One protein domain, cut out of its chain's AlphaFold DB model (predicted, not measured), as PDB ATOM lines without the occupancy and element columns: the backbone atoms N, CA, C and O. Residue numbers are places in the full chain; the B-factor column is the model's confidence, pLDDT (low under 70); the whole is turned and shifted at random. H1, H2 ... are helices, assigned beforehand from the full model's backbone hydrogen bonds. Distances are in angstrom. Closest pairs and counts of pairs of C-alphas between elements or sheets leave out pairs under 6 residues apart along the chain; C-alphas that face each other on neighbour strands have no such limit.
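Overview. This is residues 2 to 84 of the 493 residues of the protein "HD domain-containing protein" of Pseudomonas fluorescens (strain SBW25) (UniProt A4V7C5). One long helix, H4, makes the longest axis; near its first end H1 meets it as a V on one side, and the short helical hairpin of H2 and H3 packs on another side. The last part of H4, residues 72 to 84, and the first part of H1, residues 2 to 7, stick out from this small body. The printed part has 83 residues, with four named helices in the order H1, H2, H3, H4 and no named strand; the class is all helix. It is only just loose, close to compact, with a radius of gyration of the C-alphas of 14.5 A, and spans 46 by 32 by 23 A.

Arrangement. H4, residues 53 to 84, touches H1, residues 2 to 21, at a steep tilt of 55 degrees, opposite ways; the closest C-alphas, of Ala 16 and Leu 58, are 5.6 A apart. H4 touches H1 with residues 54 to 62 alone, and H1 touches H4 with residues 12 to 20 alone. H4 touches H2, residues 25 to 33, with residues 56 to 64 alone, at a steep tilt of 46 degrees, the same way; the closest C-alphas, of Ala 32 and Ala 60, are 5.6 A apart. H4 touches H3, residues 43 to 50, with residues 55 to 63 alone, at a steep tilt of 52 degrees; the closest C-alphas, of Ile 49 and Gly 56, are 3.8 A apart. H2 and H3 form a hairpin at a shallow tilt of 28 degrees, with the C-alphas of Gln 29 and Ile 49 closest at 6.2 A. H1 and H2 only just touch, and only at the corner, with 3 pairs of C-alphas within 8 A, the closest being Leu 19 and Glu 25 at 5.0 A. H1 and H3 are apart. In H1, H2, H3 and H4 every O i to N i+4 pair is within hydrogen-bond range.

Along the chain. H4 is 45.8 A long, from C-alpha 53 at (25.189, 3.165, 84.549) to C-alpha 84 at (8.862, 37.874, 109.590). H1 is 28.6 A long and begins at C-alpha 2 at (2.597, 19.625, 82.211). H2 measures 12.4 A and H3 10.2 A.

Size, cuts and confidence. The C-alphas of Glu 21 and Ala 84, the two farthest apart, are 46.2 A apart. The printed part has no cut; the link from H2 to H3 is short, and those from H1 to H2 and H3 to H4 are tight. Residues 2, 37 to 38 and 82 to 84 have pLDDT under 70.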
ATOM      1  N   PHE A   2       2.008  20.425  83.301       67.75
ATOM      2  CA  PHE A   2       2.597  19.625  82.211       67.75
ATOM      3  C   PHE A   2       3.891  20.210  81.584       67.75
ATOM      4  O   PHE A   2       4.860  19.464  81.465       67.75
ATOM      5  N   PRO A   3       4.004  21.527  81.300       77.00
ATOM      6  CA  PRO A   3       5.225  22.093  80.706       77.00
ATOM      7  C   PRO A   3       6.452  22.027  81.627       77.00
ATOM      8  O   PRO A   3       7.574  21.845  81.166       77.00
ATOM      9  N   LEU A   4       6.235  22.142  82.941       76.81
ATOM     10  CA  LEU A   4       7.299  22.132  83.948       76.81
ATOM     11  C   LEU A   4       7.896  20.728  84.114       76.81
ATOM     12  O   LEU A   4       9.105  20.578  84.233       76.81
ATOM     13  N   ILE A   5       7.045  19.701  84.080       81.44
ATOM     14  CA  ILE A   5       7.470  18.298  84.166       81.44
ATOM     15  C   ILE A   5       8.294  17.926  82.930       81.44
ATOM     16  O   ILE A   5       9.345  17.304  83.061       81.44
ATOM     17  N   VAL A   6       7.855  18.357  81.741       85.06
ATOM     18  CA  VAL A   6       8.595  18.134  80.490       85.06
ATOM     19  C   VAL A   6       9.950  18.844  80.522       85.06
ATOM     20  O   VAL A   6      10.962  18.229  80.203       85.06
ATOM     21  N   MET A   7      10.002  20.102  80.971       86.69
ATOM     22  CA  MET A   7      11.263  20.836  81.114       86.69
ATOM     23  C   MET A   7      12.219  20.143  82.097       86.69
ATOM     24  O   MET A   7      13.392  19.966  81.782       86.69
ATOM     25  N   LEU A   8      11.727  19.706  83.259       85.50
ATOM     26  CA  LEU A   8      12.546  19.025  84.263       85.50
ATOM     27  C   LEU A   8      13.108  17.699  83.730       85.50
ATOM     28  O   LEU A   8      14.282  17.401  83.937       85.50
ATOM     29  N   ALA A   9      12.295  16.932  83.000       86.94
ATOM     30  CA  ALA A   9      12.730  15.694  82.360       86.94
ATOM     31  C   ALA A   9      13.817  15.943  81.300       86.94
ATOM     32  O   ALA A   9      14.794  15.199  81.246       86.94
ATOM     33  N   LEU A  10      13.687  17.012  80.502       90.38
ATOM     34  CA  LEU A  10      14.699  17.409  79.516       90.38
ATOM     35  C   LEU A  10      16.010  17.848  80.175       90.38
ATOM     36  O   LEU A  10      17.077  17.478  79.695       90.38
ATOM     37  N   VAL A  11      15.948  18.590  81.284       89.69
ATOM     38  CA  VAL A  11      17.141  19.030  82.027       89.69
ATOM     39  C   VAL A  11      17.857  17.844  82.671       89.69
ATOM     40  O   VAL A  11      19.069  17.714  82.521       89.69
ATOM     41  N   ILE A  12      17.121  16.952  83.344       91.62
ATOM     42  CA  ILE A  12      17.699  15.753  83.972       91.62
ATOM     43  C   ILE A  12      18.320  14.844  82.907       91.62
ATOM     44  O   ILE A  12      19.466  14.422  83.055       91.62
ATOM     45  N   GLY A  13      17.584  14.574  81.825       90.50
ATOM     46  CA  GLY A  13      18.056  13.731  80.729       90.50
ATOM     47  C   GLY A  13      19.262  14.324  80.006       90.50
ATOM     48  O   GLY A  13      20.261  13.637  79.813       90.50
ATOM     49  N   GLY A  14      19.199  15.610  79.658       90.94
ATOM     50  CA  GLY A  14      20.280  16.309  78.967       90.94
ATOM     51  C   GLY A  14      21.554  16.396  79.803       90.94
ATOM     52  O   GLY A  14      22.640  16.137  79.292       90.94
ATOM     53  N   TYR A  15      21.437  16.691  81.101       92.38
ATOM     54  CA  TYR A  15      22.606  16.782  81.972       92.38
ATOM     55  C   TYR A  15      23.215  15.409  82.288       92.38
ATOM     56  O   TYR A  15      24.435  15.278  82.323       92.38
ATOM     57  N   ALA A  16      22.397  14.364  82.448       92.25
ATOM     58  CA  ALA A  16      22.908  13.001  82.594       92.25
ATOM     59  C   ALA A  16      23.655  12.529  81.337       92.25
ATOM     60  O   ALA A  16      24.713  11.918  81.459       92.25
ATOM     61  N   ALA A  17      23.143  12.841  80.141       91.31
ATOM     62  CA  ALA A  17      23.827  12.545  78.882       91.31
ATOM     63  C   ALA A  17      25.163  13.296  78.770       91.31
ATOM     64  O   ALA A  17      26.175  12.685  78.441       91.31
ATOM     65  N   TYR A  18      25.180  14.582  79.130       93.31
ATOM     66  CA  TYR A  18      26.400  15.389  79.174       93.31
ATOM     67  C   TYR A  18      27.458  14.804  80.121       93.31
ATOM     68  O   TYR A  18      28.616  14.693  79.740       93.31
ATOM     69  N   LEU A  19      27.070  14.381  81.332       88.38
ATOM     70  CA  LEU A  19      27.997  13.778  82.299       88.38
ATOM     71  C   LEU A  19      28.643  12.492  81.773       88.38
ATOM     72  O   LEU A  19      29.828  12.283  82.008       88.38
ATOM     73  N   VAL A  20      27.875  11.670  81.049       89.75
ATOM     74  CA  VAL A  20      28.389  10.456  80.395       89.75
ATOM     75  C   VAL A  20      29.318  10.795  79.231       89.75
ATOM     76  O   VAL A  20      30.328  10.127  79.038       89.75
ATOM     77  N   GLU A  21      29.009  11.836  78.458       90.62
ATOM     78  CA  GLU A  21      29.842  12.271  77.332       90.62
ATOM     79  C   GLU A  21      31.234  12.734  77.786       90.62
ATOM     80  O   GLU A  21      32.232  12.430  77.129       90.62
ATOM     81  N   ILE A  22      31.315  13.425  78.925       86.44
ATOM     82  CA  ILE A  22      32.584  13.916  79.483       86.44
ATOM     83  C   ILE A  22      33.280  12.914  80.421       86.44
ATOM     84  O   ILE A  22      34.365  13.217  80.914       86.44
ATOM     85  N   GLY A  23      32.687  11.740  80.669       83.69
ATOM     86  CA  GLY A  23      33.256  10.691  81.526       83.69
ATOM     87  C   GLY A  23      33.233  10.995  83.032       83.69
ATOM     88  O   GLY A  23      34.041  10.449  83.784       83.69
ATOM     89  N   GLU A  24      32.350  11.888  83.484       87.50
ATOM     90  CA  GLU A  24      32.238  12.329  84.887       87.50
ATOM     91  C   GLU A  24      31.047  11.687  85.621       87.50
ATOM     92  O   GLU A  24      30.753  12.007  86.777       87.50
ATOM     93  N   GLU A  25      30.334  10.761  84.981       83.94
ATOM     94  CA  GLU A  25      29.117  10.160  85.515       83.94
ATOM     95  C   GLU A  25      29.354   9.397  86.824       83.94
ATOM     96  O   GLU A  25      28.557   9.514  87.757       83.94
ATOM     97  N   LEU A  26      30.477   8.681  86.941       78.00
ATOM     98  CA  LEU A  26      30.828   7.928  88.148       78.00
ATOM     99  C   LEU A  26      31.210   8.857  89.308       78.00
ATOM    100  O   LEU A  26      30.808   8.620  90.450       78.00
ATOM    101  N   ASN A  27      31.922   9.950  89.022       80.31
ATOM    102  CA  ASN A  27      32.275  10.960  90.023       80.31
ATOM    103  C   ASN A  27      31.025  11.668  90.556       80.31
ATOM    104  O   ASN A  27      30.908  11.910  91.763       80.31
ATOM    105  N   TYR A  28      30.066  11.954  89.673       85.69
ATOM    106  CA  TYR A  28      28.795  12.571  90.038       85.69
ATOM    107  C   TYR A  28      27.911  11.628  90.871       85.69
ATOM    108  O   TYR A  28      27.343  12.045  91.884       85.69
ATOM    109  N   GLN A  29      27.835  10.342  90.506       85.75
ATOM    110  CA  GLN A  29      27.142   9.315  91.298       85.75
ATOM    111  C   GLN A  29      27.774   9.145  92.688       85.75
ATOM    112  O   GLN A  29      27.058   9.113  93.689       85.75
ATOM    113  N   ALA A  30      29.108   9.120  92.778       81.56
ATOM    114  CA  ALA A  30      29.823   9.030  94.050       81.56
ATOM    115  C   ALA A  30      29.531  10.233  94.965       81.56
ATOM    116  O   ALA A  30      29.255  10.058  96.154       81.56
ATOM    117  N   HIS A  31      29.501  11.450  94.412       83.56
ATOM    118  CA  HIS A  31      29.089  12.647  95.154       83.56
ATOM    119  C   HIS A  31      27.633  12.562  95.623       83.56
ATOM    120  O   HIS A  31      27.326  12.893  96.769       83.56
ATOM    121  N   ALA A  32      26.734  12.068  94.769       85.19
ATOM    122  CA  ALA A  32      25.332  11.881  95.122       85.19
ATOM    123  C   ALA A  32      25.136  10.825  96.226       85.19
ATOM    124  O   ALA A  32      24.191  10.934  97.008       85.19
ATOM    125  N   LEU A  33      26.034   9.846  96.365       85.88
ATOM    126  CA  LEU A  33      26.010   8.844  97.441       85.88
ATOM    127  C   LEU A  33      26.716   9.295  98.730       85.88
ATOM    128  O   LEU A  33      26.441   8.734  99.791       85.88
ATOM    129  N   ALA A  34      27.566  10.324  98.677       84.56
ATOM    130  CA  ALA A  34      28.339  10.784  99.830       84.56
ATOM    131  C   ALA A  34      27.438  11.143 101.035       84.56
ATOM    132  O   ALA A  34      26.375  11.743 100.854       84.56
ATOM    133  N   PRO A  35      27.812  10.799 102.278       75.25
ATOM    134  CA  PRO A  35      26.980  11.074 103.442       75.25
ATOM    135  C   PRO A  35      26.918  12.582 103.711       75.25
ATOM    136  O   PRO A  35      27.910  13.210 104.069       75.25
ATOM    137  N   VAL A  36      25.728  13.160 103.554       76.06
ATOM    138  CA  VAL A  36      25.457  14.573 103.831       76.06
ATOM    139  C   VAL A  36      24.302  14.638 104.820       76.06
ATOM    140  O   VAL A  36      23.194  14.201 104.519       76.06
ATOM    141  N   TRP A  37      24.569  15.167 106.015       69.06
ATOM    142  CA  TRP A  37      23.687  15.069 107.188       69.06
ATOM    143  C   TRP A  37      22.298  15.714 107.019       69.06
ATOM    144  O   TRP A  37      21.382  15.373 107.759       69.06
ATOM    145  N   TYR A  38      22.127  16.621 106.054       68.88
ATOM    146  CA  TYR A  38      20.867  17.329 105.783       68.88
ATOM    147  C   TYR A  38      20.109  16.814 104.547       68.88
ATOM    148  O   TYR A  38      19.037  17.324 104.227       68.88
ATOM    149  N   MET A  39      20.642  15.819 103.832       77.81
ATOM    150  CA  MET A  39      20.027  15.281 102.616       77.81
ATOM    151  C   MET A  39      19.323  13.956 102.907       77.81
ATOM    152  O   MET A  39      19.960  12.961 103.245       77.81
ATOM    153  N   PHE A  40      18.002  13.914 102.723       81.94
ATOM    154  CA  PHE A  40      17.241  12.666 102.790       81.94
ATOM    155  C   PHE A  40      17.447  11.847 101.512       81.94
ATOM    156  O   PHE A  40      17.088  12.299 100.424       81.94
ATOM    157  N   LYS A  41      18.007  10.641 101.636       84.25
ATOM    158  CA  LYS A  41      18.311   9.757 100.502       84.25
ATOM    159  C   LYS A  41      17.519   8.452 100.639       84.25
ATOM    160  O   LYS A  41      17.890   7.613 101.459       84.25
ATOM    161  N   PRO A  42      16.412   8.270  99.893       86.62
ATOM    162  CA  PRO A  42      15.633   7.038  99.948       86.62
ATOM    163  C   PRO A  42      16.482   5.837  99.532       86.62
ATOM    164  O   PRO A  42      17.168   5.898  98.511       86.62
ATOM    165  N   HIS A  43      16.386   4.732 100.272       85.06
ATOM    166  CA  HIS A  43      17.234   3.559 100.043       85.06
ATOM    167  C   HIS A  43      17.131   3.014  98.606       85.06
ATOM    168  O   HIS A  43      18.145   2.714  97.980       85.06
ATOM    169  N   LEU A  44      15.915   3.000  98.049       86.56
ATOM    170  CA  LEU A  44      15.648   2.599  96.665       86.56
ATOM    171  C   LEU A  44      16.417   3.460  95.648       86.56
ATOM    172  O   LEU A  44      16.974   2.943  94.688       86.56
ATOM    173  N   VAL A  45      16.478   4.775  95.873       87.12
ATOM    174  CA  VAL A  45      17.176   5.715  94.983       87.12
ATOM    175  C   VAL A  45      18.686   5.541  95.114       87.12
ATOM    176  O   VAL A  45      19.382   5.488  94.108       87.12
ATOM    177  N   THR A  46      19.202   5.378  96.336       87.25
ATOM    178  CA  THR A  46      20.636   5.120  96.548       87.25
ATOM    179  C   THR A  46      21.088   3.787  95.968       87.25
ATOM    180  O   THR A  46      22.209   3.695  95.486       87.25
ATOM    181  N   GLN A  47      20.218   2.774  95.974       88.69
ATOM    182  CA  GLN A  47      20.501   1.482  95.363       88.69
ATOM    183  C   GLN A  47      20.616   1.621  93.841       88.69
ATOM    184  O   GLN A  47      21.628   1.225  93.283       88.69
ATOM    185  N   VAL A  48      19.670   2.314  93.196       89.50
ATOM    186  CA  VAL A  48      19.733   2.595  91.748       89.50
ATOM    187  C   VAL A  48      20.983   3.398  91.370       89.50
ATOM    188  O   VAL A  48      21.588   3.135  90.336       89.50
ATOM    189  N   ILE A  49      21.396   4.364  92.196       89.69
ATOM    190  CA  ILE A  49      22.639   5.120  91.967       89.69
ATOM    191  C   ILE A  49      23.868   4.214  92.143       89.69
ATOM    192  O   ILE A  49      24.803   4.307  91.356       89.69
ATOM    193  N   SER A  50      23.863   3.328  93.143       85.75
ATOM    194  CA  SER A  50      24.964   2.396  93.422       85.75
ATOM    195  C   SER A  50      25.101   1.283  92.381       85.75
ATOM    196  O   SER A  50      26.212   0.806  92.166       85.75
ATOM    197  N   ASP A  51      24.000   0.872  91.752       87.25
ATOM    198  CA  ASP A  51      23.988  -0.106  90.656       87.25
ATOM    199  C   ASP A  51      24.625   0.472  89.373       87.25
ATOM    200  O   ASP A  51      25.022  -0.271  88.473       87.25
ATOM    201  N   GLY A  52      24.782   1.800  89.313       80.19
ATOM    202  CA  GLY A  52      25.552   2.507  88.298       80.19
ATOM    203  C   GLY A  52      24.870   2.615  86.932       80.19
ATOM    204  O   GLY A  52      23.658   2.453  86.766       80.19
ATOM    205  N   GLY A  53      25.667   2.959  85.918       86.81
ATOM    206  CA  GLY A  53      25.189   3.165  84.549       86.81
ATOM    207  C   GLY A  53      24.288   4.395  84.381       86.81
ATOM    208  O   GLY A  53      24.130   5.216  85.282       86.81
ATOM    209  N   TYR A  54      23.680   4.532  83.199       88.75
ATOM    210  CA  TYR A  54      22.906   5.728  82.839       88.75
ATOM    211  C   TYR A  54      21.691   5.966  83.751       88.75
ATOM    212  O   TYR A  54      21.384   7.105  84.101       88.75
ATOM    213  N   LEU A  55      21.022   4.891  84.186       87.69
ATOM    214  CA  LEU A  55      19.907   4.975  85.136       87.69
ATOM    215  C   LEU A  55      20.370   5.466  86.514       87.69
ATOM    216  O   LEU A  55      19.689   6.302  87.112       87.69
ATOM    217  N   GLY A  56      21.544   5.024  86.976       86.94
ATOM    218  CA  GLY A  56      22.175   5.550  88.183       86.94
ATOM    219  C   GLY A  56      22.507   7.040  88.066       86.94
ATOM    220  O   GLY A  56      22.235   7.806  88.990       86.94
ATOM    221  N   THR A  57      22.992   7.491  86.903       88.81
ATOM    222  CA  THR A  57      23.273   8.916  86.637       88.81
ATOM    223  C   THR A  57      22.000   9.760  86.643       88.81
ATOM    224  O   THR A  57      21.964  10.813  87.276       88.81
ATOM    225  N   LEU A  58      20.926   9.292  86.001       91.25
ATOM    226  CA  LEU A  58      19.627   9.975  86.012       91.25
ATOM    227  C   LEU A  58      19.066  10.104  87.432       91.25
ATOM    228  O   LEU A  58      18.596  11.177  87.817       91.25
ATOM    229  N   ALA A  59      19.142   9.028  88.217       89.81
ATOM    230  CA  ALA A  59      18.706   9.027  89.608       89.81
ATOM    231  C   ALA A  59      19.541   9.993  90.468       89.81
ATOM    232  O   ALA A  59      18.975  10.727  91.280       89.81
ATOM    233  N   ALA A  60      20.858  10.060  90.247       88.38
ATOM    234  CA  ALA A  60      21.758  10.977  90.946       88.38
ATOM    235  C   ALA A  60      21.453  12.451  90.628       88.38
ATOM    236  O   ALA A  60      21.322  13.267  91.543       88.38
ATOM    237  N   VAL A  61      21.284  12.793  89.346       90.94
ATOM    238  CA  VAL A  61      20.938  14.156  88.902       90.94
ATOM    239  C   VAL A  61      19.563  14.566  89.427       90.94
ATOM    240  O   VAL A  61      19.417  15.646  90.002       90.94
ATOM    241  N   GLY A  62      18.558  13.696  89.295       90.56
ATOM    242  CA  GLY A  62      17.210  13.957  89.796       90.56
ATOM    243  C   GLY A  62      17.182  14.182  91.310       90.56
ATOM    244  O   GLY A  62      16.577  15.146  91.778       90.56
ATOM    245  N   MET A  63      17.884  13.341  92.078       89.50
ATOM    246  CA  MET A  63      17.983  13.477  93.532       89.50
ATOM    247  C   MET A  63      18.629  14.809  93.942       89.50
ATOM    248  O   MET A  63      18.075  15.516  94.785       89.50
ATOM    249  N   ASN A  64      19.741  15.197  93.310       87.56
ATOM    250  CA  ASN A  64      20.425  16.456  93.613       87.56
ATOM    251  C   ASN A  64      19.574  17.690  93.272       87.56
ATOM    252  O   ASN A  64      19.571  18.654  94.034       87.56
ATOM    253  N   ILE A  65      18.812  17.663  92.172       88.31
ATOM    254  CA  ILE A  65      17.896  18.759  91.819       88.31
ATOM    255  C   ILE A  65      16.765  18.878  92.848       88.31
ATOM    256  O   ILE A  65      16.442  19.983  93.279       88.31
ATOM    257  N   VAL A  66      16.190  17.756  93.295       86.94
ATOM    258  CA  VAL A  66      15.161  17.762  94.348       86.94
ATOM    259  C   VAL A  66      15.724  18.311  95.661       86.94
ATOM    260  O   VAL A  66      15.069  19.126  96.309       86.94
ATOM    261  N   HIS A  67      16.947  17.927  96.042       86.12
ATOM    262  CA  HIS A  67      17.608  18.484  97.225       86.12
ATOM    263  C   HIS A  67      17.899  19.975  97.085       86.12
ATOM    264  O   HIS A  67      17.668  20.708  98.041       86.12
ATOM    265  N   ALA A  68      18.342  20.439  95.916       84.00
ATOM    266  CA  ALA A  68      18.565  21.857  95.662       84.00
ATOM    267  C   ALA A  68      17.262  22.660  95.794       84.00
ATOM    268  O   ALA A  68      17.235  23.664  96.498       84.00
ATOM    269  N   LEU A  69      16.161  22.179  95.206       84.75
ATOM    270  CA  LEU A  69      14.848  22.820  95.319       84.75
ATOM    271  C   LEU A  69      14.346  22.849  96.766       84.75
ATOM    272  O   LEU A  69      13.861  23.882  97.226       84.75
ATOM    273  N   LEU A  70      14.488  21.742  97.497       83.88
ATOM    274  CA  LEU A  70      14.074  21.659  98.894       83.88
ATOM    275  C   LEU A  70      14.933  22.560  99.789       83.88
ATOM    276  O   LEU A  70      14.396  23.251 100.649       83.88
ATOM    277  N   PHE A  71      16.245  22.619  99.556       82.94
ATOM    278  CA  PHE A  71      17.141  23.507 100.291       82.94
ATOM    279  C   PHE A  71      16.849  24.978  99.988       82.94
ATOM    280  O   PHE A  71      16.767  25.779 100.914       82.94
ATOM    281  N   SER A  72      16.617  25.340  98.724       82.75
ATOM    282  CA  SER A  72      16.193  26.690  98.345       82.75
ATOM    283  C   SER A  72      14.849  27.063  98.968       82.75
ATOM    284  O   SER A  72      14.704  28.184  99.445       82.75
ATOM    285  N   ALA A  73      13.891  26.133  99.030       82.62
ATOM    286  CA  ALA A  73      12.608  26.353  99.693       82.62
ATOM    287  C   ALA A  73      12.777  26.545 101.207       82.62
ATOM    288  O   ALA A  73      12.244  27.502 101.756       82.62
ATOM    289  N   VAL A  74      13.573  25.704 101.876       82.50
ATOM    290  CA  VAL A  74      13.871  25.837 103.310       82.50
ATOM    291  C   VAL A  74      14.627  27.132 103.601       82.50
ATOM    292  O   VAL A  74      14.271  27.836 104.539       82.50
ATOM    293  N   ALA A  75      15.628  27.494 102.795       82.38
ATOM    294  CA  ALA A  75      16.360  28.749 102.931       82.38
ATOM    295  C   ALA A  75      15.435  29.955 102.724       82.38
ATOM    296  O   ALA A  75      15.442  30.875 103.539       82.38
ATOM    297  N   TYR A  76      14.581  29.925 101.698       80.94
ATOM    298  CA  TYR A  76      13.570  30.951 101.467       80.94
ATOM    299  C   TYR A  76      12.592  31.051 102.642       80.94
ATOM    300  O   TYR A  76      12.323  32.159 103.097       80.94
ATOM    301  N   SER A  77      12.115  29.924 103.184       78.75
ATOM    302  CA  SER A  77      11.242  29.871 104.363       78.75
ATOM    303  C   SER A  77      11.929  30.377 105.630       78.75
ATOM    304  O   SER A  77      11.325  31.118 106.391       78.75
ATOM    305  N   LEU A  78      13.195  30.033 105.872       78.12
ATOM    306  CA  LEU A  78      13.956  30.523 107.025       78.12
ATOM    307  C   LEU A  78      14.249  32.020 106.913       78.12
ATOM    308  O   LEU A  78      14.166  32.724 107.916       78.12
ATOM    309  N   VAL A  79      14.535  32.518 105.708       76.31
ATOM    310  CA  VAL A  79      14.674  33.954 105.437       76.31
ATOM    311  C   VAL A  79      13.332  34.645 105.644       76.31
ATOM    312  O   VAL A  79      13.261  35.586 106.420       76.31
ATOM    313  N   THR A  80      12.241  34.164 105.048       73.19
ATOM    314  CA  THR A  80      10.917  34.785 105.220       73.19
ATOM    315  C   THR A  80      10.411  34.711 106.655       73.19
ATOM    316  O   THR A  80       9.884  35.706 107.126       73.19
ATOM    317  N   ILE A  81      10.616  33.616 107.394       72.69
ATOM    318  CA  ILE A  81      10.247  33.504 108.818       72.69
ATOM    319  C   ILE A  81      11.183  34.339 109.702       72.69
ATOM    320  O   ILE A  81      10.732  34.962 110.660       72.69
ATOM    321  N   GLY A  82      12.482  34.373 109.399       67.31
ATOM    322  CA  GLY A  82      13.473  35.178 110.116       67.31
ATOM    323  C   GLY A  82      13.207  36.672 109.958       67.31
ATOM    324  O   GLY A  82      13.118  37.391 110.951       67.31
ATOM    325  N   PHE A  83      12.962  37.121 108.727       58.16
ATOM    326  CA  PHE A  83      12.490  38.472 108.441       58.16
ATOM    327  C   PHE A  83      11.093  38.702 109.023       58.16
ATOM    328  O   PHE A  83      10.879  39.726 109.656       58.16
ATOM    329  N   ALA A  84      10.169  37.744 108.952       54.31
ATOM    330  CA  ALA A  84       8.862  37.874 109.590       54.31
ATOM    331  C   ALA A  84       8.946  37.944 111.118       54.31
ATOM    332  O   ALA A  84       8.042  38.502 111.699       54.31
TER     333      ALA A  84